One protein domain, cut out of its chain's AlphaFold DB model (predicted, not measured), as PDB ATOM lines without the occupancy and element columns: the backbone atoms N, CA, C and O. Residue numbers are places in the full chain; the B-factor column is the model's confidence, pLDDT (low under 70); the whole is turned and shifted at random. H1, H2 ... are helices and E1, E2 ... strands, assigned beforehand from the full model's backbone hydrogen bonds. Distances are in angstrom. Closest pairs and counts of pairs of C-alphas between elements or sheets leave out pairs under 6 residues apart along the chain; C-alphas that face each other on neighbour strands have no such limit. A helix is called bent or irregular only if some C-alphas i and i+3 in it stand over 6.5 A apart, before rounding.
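This is residues 22 to 131 of the 143 residues of the protein "DUF1501 domain-containing protein" of Alphaproteobacteria bacterium (UniProt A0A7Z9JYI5). A small two-stranded hairpin, E1 and E2, lies in the middle of a loose body, with the long helix H1 on one side of it and the shorter helix H2 on the other. Long loops make much of the rest: residues 57 to 80 reach far out and fold back between the two strands, residues 84 to 111 lead round to H2, and tiny H3 ends the printed part at H2; residues 23 to 31, within H1, stick out. The printed part has 110 residues, with three named helices and two named strands in the order H1, E1, E2, H2, H3, and the sheet order E1 - E2 is antiparallel. The class is mostly helix, though under half of the residues, 46, are in named elements. It is loose, with a radius of gyration of the C-alphas of 16.7 A and spans of 50 by 35 by 22 A.

H1 is residues 22 to 45, 34.4 A long from C-alpha 22 at (4.773, -29.850, 165.016) to C-alpha 45. It is neither bent nor irregular, but only just: C-alphas 32 and 35 are 6.2 A apart. E1 is residues 54 to 56 and E2 residues 81 to 83, each 6.4 A long. H2 is residues 112 to 123, 15.8 A long from C-alpha 112 at (-17.009, -41.413, 172.411). H3 is residues 128 to 131, 5.4 A long, and ends with C-alpha 131 at (-30.379, -40.894, 169.170).

H1 and E1 are near each other, with 5 pairs of C-alphas within 10 A. H1 and E2 are only just apart, at 8.1 A. The hairpin E1 and E2 is antiparallel, at 163 degrees; C-alphas 55 and 82 face each other at 4.6 A, and N 54 to O 83 and N 56 to O 81 are within hydrogen-bond range, both 2.8 A. E1 and H2 are only just apart, at 8.3 A. H1 and H2 are apart. H2, with residues 116 to 121 alone, touches H3; the closest C-alphas, of Gly 121 and Ala 128, are 5.3 A apart. O i to N i+4 pairs within hydrogen-bond range number 19 of 20 in H1 and 7 of 8 in H2, while H3 is too short for such a pair.

The two farthest C-alphas, of Gly 47 and Ala 68, are 50.7 A apart. The printed part has no cut. The links E1 to E2, 24 residues, and E2 to H2, 28 residues, are long. Short antiparallel pairings lie inside them: residues 61 to 62 with 74 to 75, and 101 to 102 with 105 to 106. The mean pLDDT of the printed part is 96.3, and no printed residue is under 70.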
ATOM      1  N   VAL A  22       4.430 -30.536 163.753       92.44
ATOM      2  CA  VAL A  22       4.773 -29.850 165.016       92.44
ATOM      3  C   VAL A  22       4.399 -28.364 164.977       92.44
ATOM      4  O   VAL A  22       3.575 -27.916 165.775       92.44
ATOM      5  N   ASP A  23       4.927 -27.613 164.009       94.81
ATOM      6  CA  ASP A  23       4.701 -26.164 163.935       94.81
ATOM      7  C   ASP A  23       3.301 -25.812 163.421       94.81
ATOM      8  O   ASP A  23       2.658 -24.883 163.919       94.81
ATOM      9  N   LEU A  24       2.817 -26.542 162.409       94.94
ATOM     10  CA  LEU A  24       1.515 -26.272 161.805       94.94
ATOM     11  C   LEU A  24       0.380 -26.593 162.782       94.94
ATOM     12  O   LEU A  24      -0.509 -25.769 162.980       94.94
ATOM     13  N   HIS A  25       0.428 -27.750 163.441       94.44
ATOM     14  CA  HIS A  25      -0.596 -28.166 164.393       94.44
ATOM     15  C   HIS A  25      -0.618 -27.257 165.627       94.44
ATOM     16  O   HIS A  25      -1.696 -26.840 166.042       94.44
ATOM     17  N   ALA A  26       0.546 -26.858 166.162       95.25
ATOM     18  CA  ALA A  26       0.612 -25.900 167.268       95.25
ATOM     19  C   ALA A  26      -0.047 -24.556 166.912       95.25
ATOM     20  O   ALA A  26      -0.819 -24.004 167.698       95.25
ATOM     21  N   ARG A  27       0.198 -24.049 165.697       96.25
ATOM     22  CA  ARG A  27      -0.426 -22.814 165.206       96.25
ATOM     23  C   ARG A  27      -1.938 -22.949 165.040       96.25
ATOM     24  O   ARG A  27      -2.670 -22.048 165.436       96.25
ATOM     25  N   LEU A  28      -2.403 -24.059 164.470       96.06
ATOM     26  CA  LEU A  28      -3.834 -24.317 164.288       96.06
ATOM     27  C   LEU A  28      -4.562 -24.453 165.628       96.06
ATOM     28  O   LEU A  28      -5.659 -23.920 165.774       96.06
ATOM     29  N   LEU A  29      -3.940 -25.098 166.619       95.38
ATOM     30  CA  LEU A  29      -4.476 -25.159 167.979       95.38
ATOM     31  C   LEU A  29      -4.619 -23.761 168.591       95.38
ATOM     32  O   LEU A  29      -5.674 -23.475 169.147       95.38
ATOM     33  N   ALA A  30      -3.623 -22.882 168.429       96.31
ATOM     34  CA  ALA A  30      -3.712 -21.494 168.897       96.31
ATOM     35  C   ALA A  30      -4.850 -20.720 168.200       96.31
ATOM     36  O   ALA A  30      -5.679 -20.082 168.847       96.31
ATOM     37  N   TYR A  31      -4.954 -20.840 166.874       95.81
ATOM     38  CA  TYR A  31      -6.013 -20.185 166.098       95.81
ATOM     39  C   TYR A  31      -7.414 -20.714 166.412       95.81
ATOM     40  O   TYR A  31      -8.389 -19.980 166.260       95.81
ATOM     41  N   ALA A  32      -7.532 -21.970 166.846       95.62
ATOM     42  CA  ALA A  32      -8.786 -22.524 167.334       95.62
ATOM     43  C   ALA A  32      -9.084 -22.087 168.777       95.62
ATOM     44  O   ALA A  32     -10.233 -21.771 169.088       95.62
ATOM     45  N   SER A  33      -8.078 -22.040 169.657       96.50
ATOM     46  CA  SER A  33      -8.276 -21.715 171.074       96.50
ATOM     47  C   SER A  33      -8.721 -20.274 171.301       96.50
ATOM     48  O   SER A  33      -9.577 -20.047 172.153       96.50
ATOM     49  N   ASP A  34      -8.200 -19.318 170.530       97.31
ATOM     50  CA  ASP A  34      -8.518 -17.892 170.681       97.31
ATOM     51  C   ASP A  34     -10.025 -17.583 170.543       97.31
ATOM     52  O   ASP A  34     -10.607 -17.011 171.472       97.31
ATOM     53  N   PRO A  35     -10.719 -17.972 169.452       96.38
ATOM     54  CA  PRO A  35     -12.153 -17.728 169.321       96.38
ATOM     55  C   PRO A  35     -12.995 -18.563 170.294       96.38
ATOM     56  O   PRO A  35     -14.053 -18.098 170.716       96.38
ATOM     57  N   ILE A  36     -12.547 -19.766 170.679       97.56
ATOM     58  CA  ILE A  36     -13.227 -20.575 171.706       97.56
ATOM     59  C   ILE A  36     -13.201 -19.836 173.047       97.56
ATOM     60  O   ILE A  36     -14.244 -19.678 173.682       97.56
ATOM     61  N   HIS A  37     -12.027 -19.354 173.457       98.12
ATOM     62  CA  HIS A  37     -11.862 -18.584 174.685       98.12
ATOM     63  C   HIS A  37     -12.709 -17.308 174.655       98.12
ATOM     64  O   HIS A  37     -13.507 -17.089 175.566       98.12
ATOM     65  N   GLY A  38     -12.611 -16.524 173.575       98.50
ATOM     66  CA  GLY A  38     -13.388 -15.295 173.408       98.50
ATOM     67  C   GLY A  38     -14.899 -15.526 173.472       98.50
ATOM     68  O   GLY A  38     -15.601 -14.781 174.152       98.50
ATOM     69  N   PHE A  39     -15.406 -16.590 172.839       98.00
ATOM     70  CA  PHE A  39     -16.827 -16.938 172.899       98.00
ATOM     71  C   PHE A  39     -17.293 -17.236 174.330       98.00
ATOM     72  O   PHE A  39     -18.328 -16.720 174.755       98.00
ATOM     73  N   ILE A  40     -16.549 -18.053 175.079       98.19
ATOM     74  CA  ILE A  40     -16.917 -18.409 176.456       98.19
ATOM     75  C   ILE A  40     -16.872 -17.178 177.372       98.19
ATOM     76  O   ILE A  40     -17.817 -16.952 178.131       98.19
ATOM     77  N   GLU A  41     -15.834 -16.345 177.255       98.50
ATOM     78  CA  GLU A  41     -15.722 -15.079 177.994       98.50
ATOM     79  C   GLU A  41     -16.879 -14.126 177.680       98.50
ATOM     80  O   GLU A  41     -17.490 -13.567 178.592       98.50
ATOM     81  N   ASP A  42     -17.246 -13.976 176.406       98.62
ATOM     82  CA  ASP A  42     -18.359 -13.114 176.017       98.62
ATOM     83  C   ASP A  42     -19.695 -13.618 176.562       98.62
ATOM     84  O   ASP A  42     -20.468 -12.818 177.096       98.62
ATOM     85  N   MET A  43     -19.955 -14.928 176.493       98.38
ATOM     86  CA  MET A  43     -21.171 -15.520 177.060       98.38
ATOM     87  C   MET A  43     -21.243 -15.308 178.576       98.38
ATOM     88  O   MET A  43     -22.309 -14.959 179.092       98.38
ATOM     89  N   ASN A  44     -20.117 -15.430 179.281       98.25
ATOM     90  CA  ASN A  44     -20.021 -15.102 180.704       98.25
ATOM     91  C   ASN A  44     -20.294 -13.619 180.973       98.25
ATOM     92  O   ASN A  44     -21.140 -13.289 181.807       98.25
ATOM     93  N   ARG A  45     -19.647 -12.725 180.222       98.50
ATOM     94  CA  ARG A  45     -19.764 -11.267 180.360       98.50
ATOM     95  C   ARG A  45     -21.198 -10.766 180.198       98.50
ATOM     96  O   ARG A  45     -21.596  -9.837 180.896       98.50
ATOM     97  N   ILE A  46     -21.978 -11.371 179.301       98.38
ATOM     98  CA  ILE A  46     -23.388 -11.005 179.084       98.38
ATOM     99  C   ILE A  46     -24.368 -11.766 179.996       98.38
ATOM    100  O   ILE A  46     -25.579 -11.666 179.800       98.38
ATOM    101  N   GLY A  47     -23.872 -12.535 180.973       98.25
ATOM    102  CA  GLY A  47     -24.695 -13.282 181.932       98.25
ATOM    103  C   GLY A  47     -25.403 -14.503 181.337       98.25
ATOM    104  O   GLY A  47     -26.443 -14.916 181.841       98.25
ATOM    105  N   ARG A  48     -24.875 -15.064 180.244       97.81
ATOM    106  CA  ARG A  48     -25.451 -16.198 179.501       97.81
ATOM    107  C   ARG A  48     -24.536 -17.432 179.478       97.81
ATOM    108  O   ARG A  48     -24.820 -18.377 178.751       97.81
ATOM    109  N   GLY A  49     -23.445 -17.442 180.243       97.38
ATOM    110  CA  GLY A  49     -22.485 -18.553 180.267       97.38
ATOM    111  C   GLY A  49     -23.077 -19.882 180.743       97.38
ATOM    112  O   GLY A  49     -22.660 -20.944 180.293       97.38
ATOM    113  N   ASP A  50     -24.106 -19.825 181.587       97.38
ATOM    114  CA  ASP A  50     -24.839 -20.999 182.075       97.38
ATOM    115  C   ASP A  50     -25.768 -21.620 181.019       97.38
ATOM    116  O   ASP A  50     -26.224 -22.748 181.198       97.38
ATOM    117  N   ASP A  51     -26.026 -20.911 179.916       95.94
ATOM    118  CA  ASP A  51     -26.927 -21.349 178.845       95.94
ATOM    119  C   ASP A  51     -26.193 -22.055 177.697       95.94
ATOM    120  O   ASP A  51     -26.828 -22.484 176.729       95.94
ATOM    121  N   VAL A  52     -24.860 -22.142 177.760       96.94
ATOM    122  CA  VAL A  52     -24.033 -22.735 176.705       96.94
ATOM    123  C   VAL A  52     -23.090 -23.804 177.241       96.94
ATOM    124  O   VAL A  52     -22.470 -23.667 178.293       96.94
ATOM    125  N   ALA A  53     -22.938 -24.855 176.444       97.69
ATOM    126  CA  ALA A  53     -21.869 -25.827 176.556       97.69
ATOM    127  C   ALA A  53     -21.311 -26.070 175.153       97.69
ATOM    128  O   ALA A  53     -22.069 -26.203 174.187       97.69
ATOM    129  N   MET A  54     -19.990 -26.115 175.035       98.06
ATOM    130  CA  MET A  54     -19.282 -26.356 173.784       98.06
ATOM    131  C   MET A  54     -18.583 -27.709 173.850       98.06
ATOM    132  O   MET A  54     -17.811 -27.957 174.770       98.06
ATOM    133  N   MET A  55     -18.829 -28.560 172.855       98.12
ATOM    134  CA  MET A  55     -18.068 -29.786 172.628       98.12
ATOM    135  C   MET A  55     -17.136 -29.570 171.436       98.12
ATOM    136  O   MET A  55     -17.600 -29.230 170.349       98.12
ATOM    137  N   VAL A  56     -15.838 -29.782 171.638       97.62
ATOM    138  CA  VAL A  56     -14.805 -29.683 170.601       97.62
ATOM    139  C   VAL A  56     -14.217 -31.069 170.393       97.62
ATOM    140  O   VAL A  56     -13.692 -31.676 171.329       97.62
ATOM    141  N   PHE A  57     -14.328 -31.581 169.173       96.56
ATOM    142  CA  PHE A  57     -13.909 -32.931 168.818       96.56
ATOM    143  C   PHE A  57     -13.362 -32.969 167.386       96.56
ATOM    144  O   PHE A  57     -13.520 -32.017 166.623       96.56
ATOM    145  N   THR A  58     -12.724 -34.082 167.040       94.38
ATOM    146  CA  THR A  58     -12.278 -34.420 165.683       94.38
ATOM    147  C   THR A  58     -12.805 -35.805 165.316       94.38
ATOM    148  O   THR A  58     -13.067 -36.627 166.195       94.38
ATOM    149  N   GLU A  59     -12.987 -36.053 164.021       92.00
ATOM    150  CA  GLU A  59     -13.495 -37.323 163.486       92.00
ATOM    151  C   GLU A  59     -12.409 -38.408 163.417       92.00
ATOM    152  O   GLU A  59     -12.721 -39.595 163.336       92.00
ATOM    153  N   PHE A  60     -11.137 -38.009 163.493       94.75
ATOM    154  CA  PHE A  60      -9.982 -38.900 163.484       94.75
ATOM    155  C   PHE A  60      -8.927 -38.463 164.507       94.75
ATOM    156  O   PHE A  60      -8.800 -37.286 164.852       94.75
ATOM    157  N   GLY A  61      -8.155 -39.438 164.978       94.12
ATOM    158  CA  GLY A  61      -6.958 -39.250 165.789       94.12
ATOM    159  C   GLY A  61      -5.676 -39.318 164.964       94.12
ATOM    160  O   GLY A  61      -5.704 -39.292 163.735       94.12
ATOM    161  N   ARG A  62      -4.533 -39.475 165.634       94.69
ATOM    162  CA  ARG A  62      -3.237 -39.722 164.983       94.69
ATOM    163  C   ARG A  62      -2.641 -41.043 165.446       94.69
ATOM    164  O   ARG A  62      -2.809 -41.428 166.605       94.69
ATOM    165  N   ARG A  63      -1.971 -41.745 164.530       96.00
ATOM    166  CA  ARG A  63      -1.156 -42.914 164.884       96.00
ATOM    167  C   ARG A  63       0.068 -42.471 165.680       96.00
ATOM    168  O   ARG A  63       0.566 -41.365 165.494       96.00
ATOM    169  N   VAL A  64       0.538 -43.351 166.559       95.31
ATOM    170  CA  VAL A  64       1.779 -43.132 167.316       95.31
ATOM    171  C   VAL A  64       3.025 -43.171 166.419       95.31
ATOM    172  O   VAL A  64       3.854 -42.274 166.558       95.31
ATOM    173  N   PRO A  65       3.207 -44.167 165.525       93.81
ATOM    174  CA  PRO A  65       4.387 -44.206 164.665       93.81
ATOM    175  C   PRO A  65       4.403 -43.089 163.615       93.81
ATOM    176  O   PRO A  65       3.368 -42.720 163.055       93.81
ATOM    177  N   GLU A  66       5.613 -42.617 163.312       94.69
ATOM    178  CA  GLU A  66       5.884 -41.735 162.177       94.69
ATOM    179  C   GLU A  66       5.635 -42.477 160.850       94.69
ATOM    180  O   GLU A  66       5.954 -43.661 160.711       94.69
ATOM    181  N   ASN A  67       5.052 -41.787 159.872       94.94
ATOM    182  CA  ASN A  67       4.875 -42.274 158.510       94.94
ATOM    183  C   ASN A  67       6.122 -41.991 157.650       94.94
ATOM    184  O   ASN A  67       7.030 -41.260 158.038       94.94
ATOM    185  N   ALA A  68       6.159 -42.531 156.430       95.44
ATOM    186  CA  ALA A  68       7.314 -42.396 155.533       95.44
ATOM    187  C   ALA A  68       7.645 -40.945 155.114       95.44
ATOM    188  O   ALA A  68       8.685 -40.707 154.502       95.44
ATOM    189  N   SER A  69       6.771 -39.989 155.430       94.75
ATOM    190  CA  SER A  69       6.890 -38.581 155.053       94.75
ATOM    191  C   SER A  69       7.299 -37.673 156.224       94.75
ATOM    192  O   SER A  69       7.324 -36.453 156.055       94.75
ATOM    193  N   GLY A  70       7.611 -38.226 157.402       93.25
ATOM    194  CA  GLY A  70       7.998 -37.436 158.579       93.25
ATOM    195  C   GLY A  70       6.820 -36.767 159.305       93.25
ATOM    196  O   GLY A  70       6.967 -35.684 159.876       93.25
ATOM    197  N   GLY A  71       5.622 -37.351 159.215       95.25
ATOM    198  CA  GLY A  71       4.450 -36.988 160.022       95.25
ATOM    199  C   GLY A  71       3.721 -38.239 160.511       95.25
ATOM    200  O   GLY A  71       4.353 -39.264 160.724       95.25
ATOM    201  N   THR A  72       2.401 -38.199 160.684       96.19
ATOM    202  CA  THR A  72       1.614 -39.344 161.182       96.19
ATOM    203  C   THR A  72       0.350 -39.564 160.362       96.19
ATOM    204  O   THR A  72      -0.337 -38.604 159.992       96.19
ATOM    205  N   ASP A  73      -0.038 -40.822 160.192       96.94
ATOM    206  CA  ASP A  73      -1.308 -41.180 159.560       96.94
ATOM    207  C   ASP A  73      -2.507 -41.020 160.508       96.94
ATOM    208  O   ASP A  73      -2.365 -40.731 161.704       96.94
ATOM    209  N   HIS A  74      -3.713 -41.189 159.961       97.06
ATOM    210  CA  HIS A  74      -4.960 -41.158 160.727       97.06
ATOM    211  C   HIS A  74      -5.017 -42.305 161.736       97.06
ATOM    212  O   HIS A  74      -4.712 -43.457 161.419       97.06
ATOM    213  N   GLY A  75      -5.433 -41.962 162.950       96.44
ATOM    214  CA  GLY A  75      -5.663 -42.878 164.059       96.44
ATOM    215  C   GLY A  75      -7.127 -42.906 164.495       96.44
ATOM    216  O   GLY A  75      -7.937 -42.084 164.070       96.44
ATOM    217  N   THR A  76      -7.464 -43.828 165.390       95.56
ATOM    218  CA  THR A  76      -8.856 -44.074 165.815       95.56
ATOM    219  C   THR A  76      -9.239 -43.453 167.163       95.56
ATOM    220  O   THR A  76     -10.411 -43.499 167.531       95.56
ATOM    221  N   ALA A  77      -8.295 -42.856 167.901       95.69
ATOM    222  CA  ALA A  77      -8.558 -42.236 169.203       95.69
ATOM    223  C   ALA A  77      -8.026 -40.798 169.289       95.69
ATOM    224  O   ALA A  77      -6.943 -40.486 168.799       95.69
ATOM    225  N   THR A  78      -8.787 -39.933 169.957       94.50
ATOM    226  CA  THR A  78      -8.522 -38.494 170.095       94.50
ATOM    227  C   THR A  78      -9.008 -37.980 171.455       94.50
ATOM    228  O   THR A  78      -9.954 -38.549 172.008       94.50
ATOM    229  N   PRO A  79      -8.437 -36.889 172.000       94.75
ATOM    230  CA  PRO A  79      -9.118 -36.111 173.030       94.75
ATOM    231  C   PRO A  79     -10.421 -35.484 172.504       94.75
ATOM    232  O   PRO A  79     -10.546 -35.157 171.320       94.75
ATOM    233  N   VAL A  80     -11.368 -35.272 173.420       97.25
ATOM    234  CA  VAL A  80     -12.580 -34.463 173.234       97.25
ATOM    235  C   VAL A  80     -12.645 -33.470 174.389       97.25
ATOM    236  O   VAL A  80     -12.437 -33.855 175.539       97.25
ATOM    237  N   TYR A  81     -12.940 -32.206 174.094       97.69
ATOM    238  CA  TYR A  81     -13.090 -31.160 175.104       97.69
ATOM    239  C   TYR A  81     -14.561 -30.796 175.265       97.69
ATOM    240  O   TYR A  81     -15.281 -30.655 174.277       97.69
ATOM    241  N   VAL A  82     -14.993 -30.606 176.509       98.31
ATOM    242  CA  VAL A  82     -16.310 -30.056 176.841       98.31
ATOM    243  C   VAL A  82     -16.093 -28.844 177.740       98.31
ATOM    244  O   VAL A  82     -15.369 -28.930 178.729       98.31
ATOM    245  N   ILE A  83     -16.653 -27.699 177.353       98.25
ATOM    246  CA  ILE A  83     -16.345 -26.384 177.929       98.25
ATOM    247  C   ILE A  83     -17.655 -25.652 178.237       98.25
ATOM    248  O   ILE A  83     -18.547 -25.598 177.392       98.25
ATOM    249  N   GLY A  84     -17.773 -25.072 179.431       97.44
ATOM    250  CA  GLY A  84     -18.928 -24.273 179.852       97.44
ATOM    251  C   GLY A  84     -19.054 -24.206 181.374       97.44
ATOM    252  O   GLY A  84     -18.440 -25.000 182.082       97.44
ATOM    253  N   ASN A  85     -19.870 -23.285 181.891       97.31
ATOM    254  CA  ASN A  85     -19.980 -23.051 183.341       97.31
ATOM    255  C   ASN A  85     -20.573 -24.231 184.116       97.31
ATOM    256  O   ASN A  85     -20.198 -24.476 185.258       97.31
ATOM    257  N   LYS A  86     -21.510 -24.961 183.498       97.25
ATOM    258  CA  LYS A  86     -22.151 -26.152 184.085       97.25
ATOM    259  C   LYS A  86     -21.332 -27.429 183.897       97.25
ATOM    260  O   LYS A  86     -21.765 -28.497 184.324       97.25
ATOM    261  N   VAL A  87     -20.182 -27.341 183.225       98.06
ATOM    262  CA  VAL A  87     -19.301 -28.491 183.033       98.06
ATOM    263  C   VAL A  87     -18.532 -28.740 184.323       98.06
ATOM    264  O   VAL A  87     -17.812 -27.878 184.826       98.06
ATOM    265  N   LYS A  88     -18.640 -29.957 184.840       97.88
ATOM    266  CA  LYS A  88     -17.782 -30.477 185.900       97.88
ATOM    267  C   LYS A  88     -16.395 -30.702 185.306       97.88
ATOM    268  O   LYS A  88     -16.154 -31.674 184.597       97.88
ATOM    269  N   GLY A  89     -15.494 -29.751 185.544       95.31
ATOM    270  CA  GLY A  89     -14.125 -29.817 185.040       95.31
ATOM    271  C   GLY A  89     -13.372 -31.052 185.545       95.31
ATOM    272  O   GLY A  89     -13.600 -31.531 186.655       95.31
ATOM    273  N   GLY A  90     -12.443 -31.552 184.733       95.31
ATOM    274  CA  GLY A  90     -11.614 -32.703 185.076       95.31
ATOM    275  C   GLY A  90     -11.098 -33.438 183.846       95.31
ATOM    276  O   GLY A  90     -11.435 -33.103 182.711       95.31
ATOM    277  N   GLN A  91     -10.272 -34.455 184.083       95.56
ATOM    278  CA  GLN A  91      -9.865 -35.409 183.054       95.56
ATOM    279  C   GLN A  91     -10.716 -36.668 183.187       95.56
ATOM    280  O   GLN A  91     -10.747 -37.299 184.243       95.56
ATOM    281  N   TYR A  92     -11.401 -37.025 182.105       95.88
ATOM    282  CA  TYR A  92     -12.248 -38.208 182.033       95.88
ATOM    283  C   TYR A  92     -11.576 -39.263 181.156       95.88
ATOM    284  O   TYR A  92     -11.109 -38.966 180.058       95.88
ATOM    285  N   GLY A  93     -11.553 -40.507 181.630       93.44
ATOM    286  CA  GLY A  93     -10.833 -41.601 180.983       93.44
ATOM    287  C   GLY A  93      -9.557 -41.971 181.728       93.44
ATOM    288  O   GLY A  93      -9.445 -41.764 182.937       93.44
ATOM    289  N   LYS A  94      -8.610 -42.574 181.011       94.12
ATOM    290  CA  LYS A  94      -7.309 -42.984 181.545       94.12
ATOM    291  C   LYS A  94      -6.213 -42.554 180.568       94.12
ATOM    292  O   LYS A  94      -6.505 -42.360 179.390       94.12
ATOM    293  N   PRO A  95      -4.958 -42.425 181.017       92.69
ATOM    294  CA  PRO A  95      -3.835 -42.298 180.100       92.69
ATOM    295  C   PRO A  95      -3.813 -43.466 179.105       92.69
ATOM    296  O   PRO A  95      -4.019 -44.617 179.494       92.69
ATOM    297  N   VAL A  96      -3.574 -43.160 177.832       93.56
ATOM    298  CA  VAL A  96      -3.386 -44.164 176.777       93.56
ATOM    299  C   VAL A  96      -1.969 -44.737 176.831       93.56
ATOM    300  O   VAL A  96      -1.028 -44.051 177.233       93.56
ATOM    301  N   SER A  97      -1.806 -45.984 176.393       94.81
ATOM    302  CA  SER A  97      -0.483 -46.548 176.130       94.81
ATOM    303  C   SER A  97       0.026 -46.077 174.769       94.81
ATOM    304  O   SER A  97      -0.727 -46.061 173.799       94.81
ATOM    305  N   LEU A  98       1.307 -45.710 174.690       95.88
ATOM    306  CA  LEU A  98       1.978 -45.391 173.422       95.88
ATOM    307  C   LEU A  98       2.686 -46.608 172.808       95.88
ATOM    308  O   LEU A  98       3.271 -46.502 171.736       95.88
ATOM    309  N   THR A  99       2.657 -47.757 173.485       96.44
ATOM    310  CA  THR A  99       3.339 -48.988 173.059       96.44
ATOM    311  C   THR A  99       2.388 -50.170 172.889       96.44
ATOM    312  O   THR A  99       2.672 -51.064 172.099       96.44
ATOM    313  N   GLU A 100       1.250 -50.174 173.585       97.00
ATOM    314  CA  GLU A 100       0.173 -51.149 173.392       97.00
ATOM    315  C   GLU A 100      -0.840 -50.570 172.404       97.00
ATOM    316  O   GLU A 100      -1.680 -49.743 172.765       97.00
ATOM    317  N   LEU A 101      -0.711 -50.974 171.140       97.06
ATOM    318  CA  LEU A 101      -1.440 -50.398 170.013       97.06
ATOM    319  C   LEU A 101      -2.247 -51.467 169.271       97.06
ATOM    320  O   LEU A 101      -1.832 -52.623 169.192       97.06
ATOM    321  N   ASP A 102      -3.359 -51.052 168.669       96.31
ATOM    322  CA  ASP A 102      -4.160 -51.862 167.745       96.31
ATOM    323  C   ASP A 102      -3.859 -51.428 166.305       96.31
ATOM    324  O   ASP A 102      -4.293 -50.363 165.864       96.31
ATOM    325  N   ASP A 103      -3.021 -52.189 165.596       94.62
ATOM    326  CA  ASP A 103      -2.528 -51.840 164.248       94.62
ATOM    327  C   ASP A 103      -1.943 -50.409 164.156       94.62
ATOM    328  O   ASP A 103      -2.233 -49.616 163.258       94.62
ATOM    329  N   GLY A 104      -1.145 -50.026 165.161       93.69
ATOM    330  CA  GLY A 104      -0.540 -48.690 165.256       93.69
ATOM    331  C   GLY A 104      -1.485 -47.586 165.753       93.69
ATOM    332  O   GLY A 104      -1.055 -46.437 165.909       93.69
ATOM    333  N   ASN A 105      -2.747 -47.914 166.040       96.75
ATOM    334  CA  ASN A 105      -3.699 -47.004 166.662       96.75
ATOM    335  C   ASN A 105      -3.612 -47.052 168.186       96.75
ATOM    336  O   ASN A 105      -3.420 -48.107 168.791       96.75
ATOM    337  N   LEU A 106      -3.849 -45.898 168.806       96.94
ATOM    338  CA  LEU A 106      -4.124 -45.826 170.233       96.94
ATOM    339  C   LEU A 106      -5.411 -46.592 170.560       96.94
ATOM    340  O   LEU A 106      -6.449 -46.378 169.932       96.94
ATOM    341  N   ILE A 107      -5.361 -47.427 171.594       96.44
ATOM    342  CA  ILE A 107      -6.554 -48.061 172.153       96.44
ATOM    343  C   ILE A 107      -7.285 -47.014 173.001       96.44
ATOM    344  O   ILE A 107      -6.737 -46.489 173.973       96.44
ATOM    345  N   TYR A 108      -8.523 -46.678 172.628       95.38
ATOM    346  CA  TYR A 108      -9.310 -45.681 173.352       95.38
ATOM    347  C   TYR A 108      -9.602 -46.139 174.789       95.38
ATOM    348  O   TYR A 108      -9.897 -47.304 175.051       95.38
ATOM    349  N   THR A 109      -9.585 -45.204 175.738       96.25
ATOM    350  CA  THR A 109      -9.953 -45.487 177.140       96.25
ATOM    351  C   THR A 109     -11.390 -45.105 177.465       96.25
ATOM    352  O   THR A 109     -11.925 -45.500 178.499       96.25
ATOM    353  N   THR A 110     -11.995 -44.300 176.595       96.50
ATOM    354  CA  THR A 110     -13.328 -43.729 176.754       96.50
ATOM    355  C   THR A 110     -14.051 -43.860 175.428       96.50
ATOM    356  O   THR A 110     -13.580 -43.364 174.409       96.50
ATOM    357  N   ASP A 111     -15.189 -44.545 175.434       95.94
ATOM    358  CA  ASP A 111     -16.036 -44.641 174.249       95.94
ATOM    359  C   ASP A 111     -16.671 -43.273 173.982       95.94
ATOM    360  O   ASP A 111     -17.343 -42.723 174.860       95.94
ATOM    361  N   TYR A 112     -16.482 -42.727 172.779       95.75
ATOM    362  CA  TYR A 112     -17.009 -41.413 172.411       95.75
ATOM    363  C   TYR A 112     -18.527 -41.323 172.629       95.75
ATOM    364  O   TYR A 112     -19.036 -40.272 173.015       95.75
ATOM    365  N   ARG A 113     -19.263 -42.435 172.495       97.31
ATOM    366  CA  ARG A 113     -20.718 -42.484 172.709       97.31
ATOM    367  C   ARG A 113     -21.112 -42.148 174.146       97.31
ATOM    368  O   ARG A 113     -22.213 -41.652 174.354       97.31
ATOM    369  N   GLN A 114     -20.223 -42.336 175.125       98.06
ATOM    370  CA  GLN A 114     -20.440 -41.882 176.507       98.06
ATOM    371  C   GLN A 114     -20.382 -40.349 176.617       98.06
ATOM    372  O   GLN A 114     -21.153 -39.754 177.373       98.06
ATOM    373  N   VAL A 115     -19.530 -39.688 175.822       97.81
ATOM    374  CA  VAL A 115     -19.495 -38.219 175.727       97.81
ATOM    375  C   VAL A 115     -20.800 -37.710 175.116       97.81
ATOM    376  O   VAL A 115     -21.465 -36.864 175.712       97.81
ATOM    377  N   TYR A 116     -21.235 -38.290 173.991       97.56
ATOM    378  CA  TYR A 116     -22.517 -37.931 173.371       97.56
ATOM    379  C   TYR A 116     -23.706 -38.217 174.294       97.56
ATOM    380  O   TYR A 116     -24.613 -37.393 174.381       97.56
ATOM    381  N   ALA A 117     -23.700 -39.334 175.028       98.25
ATOM    382  CA  ALA A 117     -24.740 -39.634 176.010       98.25
ATOM    383  C   ALA A 117     -24.810 -38.572 177.117       98.25
ATOM    384  O   ALA A 117     -25.904 -38.220 177.547       98.25
ATOM    385  N   SER A 118     -23.666 -38.013 177.521       98.12
ATOM    386  CA  SER A 118     -23.605 -36.914 178.493       98.12
ATOM    387  C   SER A 118     -24.175 -35.619 177.907       98.12
ATOM    388  O   SER A 118     -25.047 -35.001 178.508       98.12
ATOM    389  N   MET A 119     -23.770 -35.239 176.691       97.75
ATOM    390  CA  MET A 119     -24.298 -34.040 176.022       97.75
ATOM    391  C   MET A 119     -25.813 -34.131 175.774       97.75
ATOM    392  O   MET A 119     -26.548 -33.174 176.004       97.75
ATOM    393  N   ILE A 120     -26.305 -35.278 175.309       97.06
ATOM    394  CA  ILE A 120     -27.722 -35.456 174.964       97.06
ATOM    395  C   ILE A 120     -28.573 -35.634 176.229       97.06
ATOM    396  O   ILE A 120     -29.609 -34.987 176.381       97.06
ATOM    397  N   GLY A 121     -28.133 -36.502 177.139       96.62
ATOM    398  CA  GLY A 121     -28.874 -36.856 178.346       96.62
ATOM    399  C   GLY A 121     -28.817 -35.788 179.424       96.62
ATOM    400  O   GLY A 121     -29.853 -35.365 179.929       96.62
ATOM    401  N   GLU A 122     -27.613 -35.347 179.779       97.25
ATOM    402  CA  GLU A 122     -27.402 -34.472 180.933       97.25
ATOM    403  C   GLU A 122     -27.577 -32.996 180.564       97.25
ATOM    404  O   GLU A 122     -28.243 -32.265 181.292       97.25
ATOM    405  N   TRP A 123     -27.021 -32.554 179.426       96.94
ATOM    406  CA  TRP A 123     -27.122 -31.153 179.000       96.94
ATOM    407  C   TRP A 123     -28.428 -30.846 178.260       96.94
ATOM    408  O   TRP A 123     -29.133 -29.902 178.610       96.94
ATOM    409  N   MET A 124     -28.783 -31.638 177.241       95.00
ATOM    410  CA  MET A 124     -30.000 -31.378 176.456       95.00
ATOM    411  C   MET A 124     -31.283 -31.890 177.126       95.00
ATOM    412  O   MET A 124     -32.371 -31.472 176.724       95.00
ATOM    413  N   GLY A 125     -31.177 -32.774 178.126       94.38
ATOM    414  CA  GLY A 125     -32.329 -33.345 178.832       94.38
ATOM    415  C   GLY A 125     -33.178 -34.281 177.967       94.38
ATOM    416  O   GLY A 125     -34.389 -34.370 178.166       94.38
ATOM    417  N   VAL A 126     -32.571 -34.936 176.972       94.62
ATOM    418  CA  VAL A 126     -33.245 -35.851 176.038       94.62
ATOM    419  C   VAL A 126     -32.782 -37.281 176.301       94.62
ATOM    420  O   VAL A 126     -31.623 -37.514 176.623       94.62
ATOM    421  N   ASP A 127     -33.661 -38.270 176.118       96.25
ATOM    422  CA  ASP A 127     -33.256 -39.676 176.173       96.25
ATOM    423  C   ASP A 127     -32.228 -39.994 175.069       96.25
ATOM    424  O   ASP A 127     -32.566 -40.139 173.890       96.25
ATOM    425  N   ALA A 128     -30.960 -40.122 175.468       97.31
ATOM    426  CA  ALA A 128     -29.845 -40.368 174.563       97.31
ATOM    427  C   ALA A 128     -29.973 -41.685 173.784       97.31
ATOM    428  O   ALA A 128     -29.446 -41.783 172.673       97.31
ATOM    429  N   SER A 129     -30.697 -42.677 174.314       97.06
ATOM    430  CA  SER A 129     -30.869 -43.975 173.652       97.06
ATOM    431  C   SER A 129     -31.653 -43.861 172.338       97.06
ATOM    432  O   SER A 129     -31.391 -44.609 171.394       97.06
ATOM    433  N   THR A 130     -32.534 -42.861 172.230       96.69
ATOM    434  CA  THR A 130     -33.316 -42.581 171.016       96.69
ATOM    435  C   THR A 130     -32.449 -42.091 169.853       96.69
ATOM    436  O   THR A 130     -32.766 -42.351 168.693       96.69
ATOM    437  N   VAL A 131     -31.329 -41.426 170.159       95.44
ATOM    438  CA  VAL A 131     -30.379 -40.894 169.170       95.44
ATOM    439  C   VAL A 131     -29.247 -41.887 168.918       95.44
ATOM    440  O   VAL A 131     -28.934 -42.200 167.771       95.44
TER     441      VAL A 131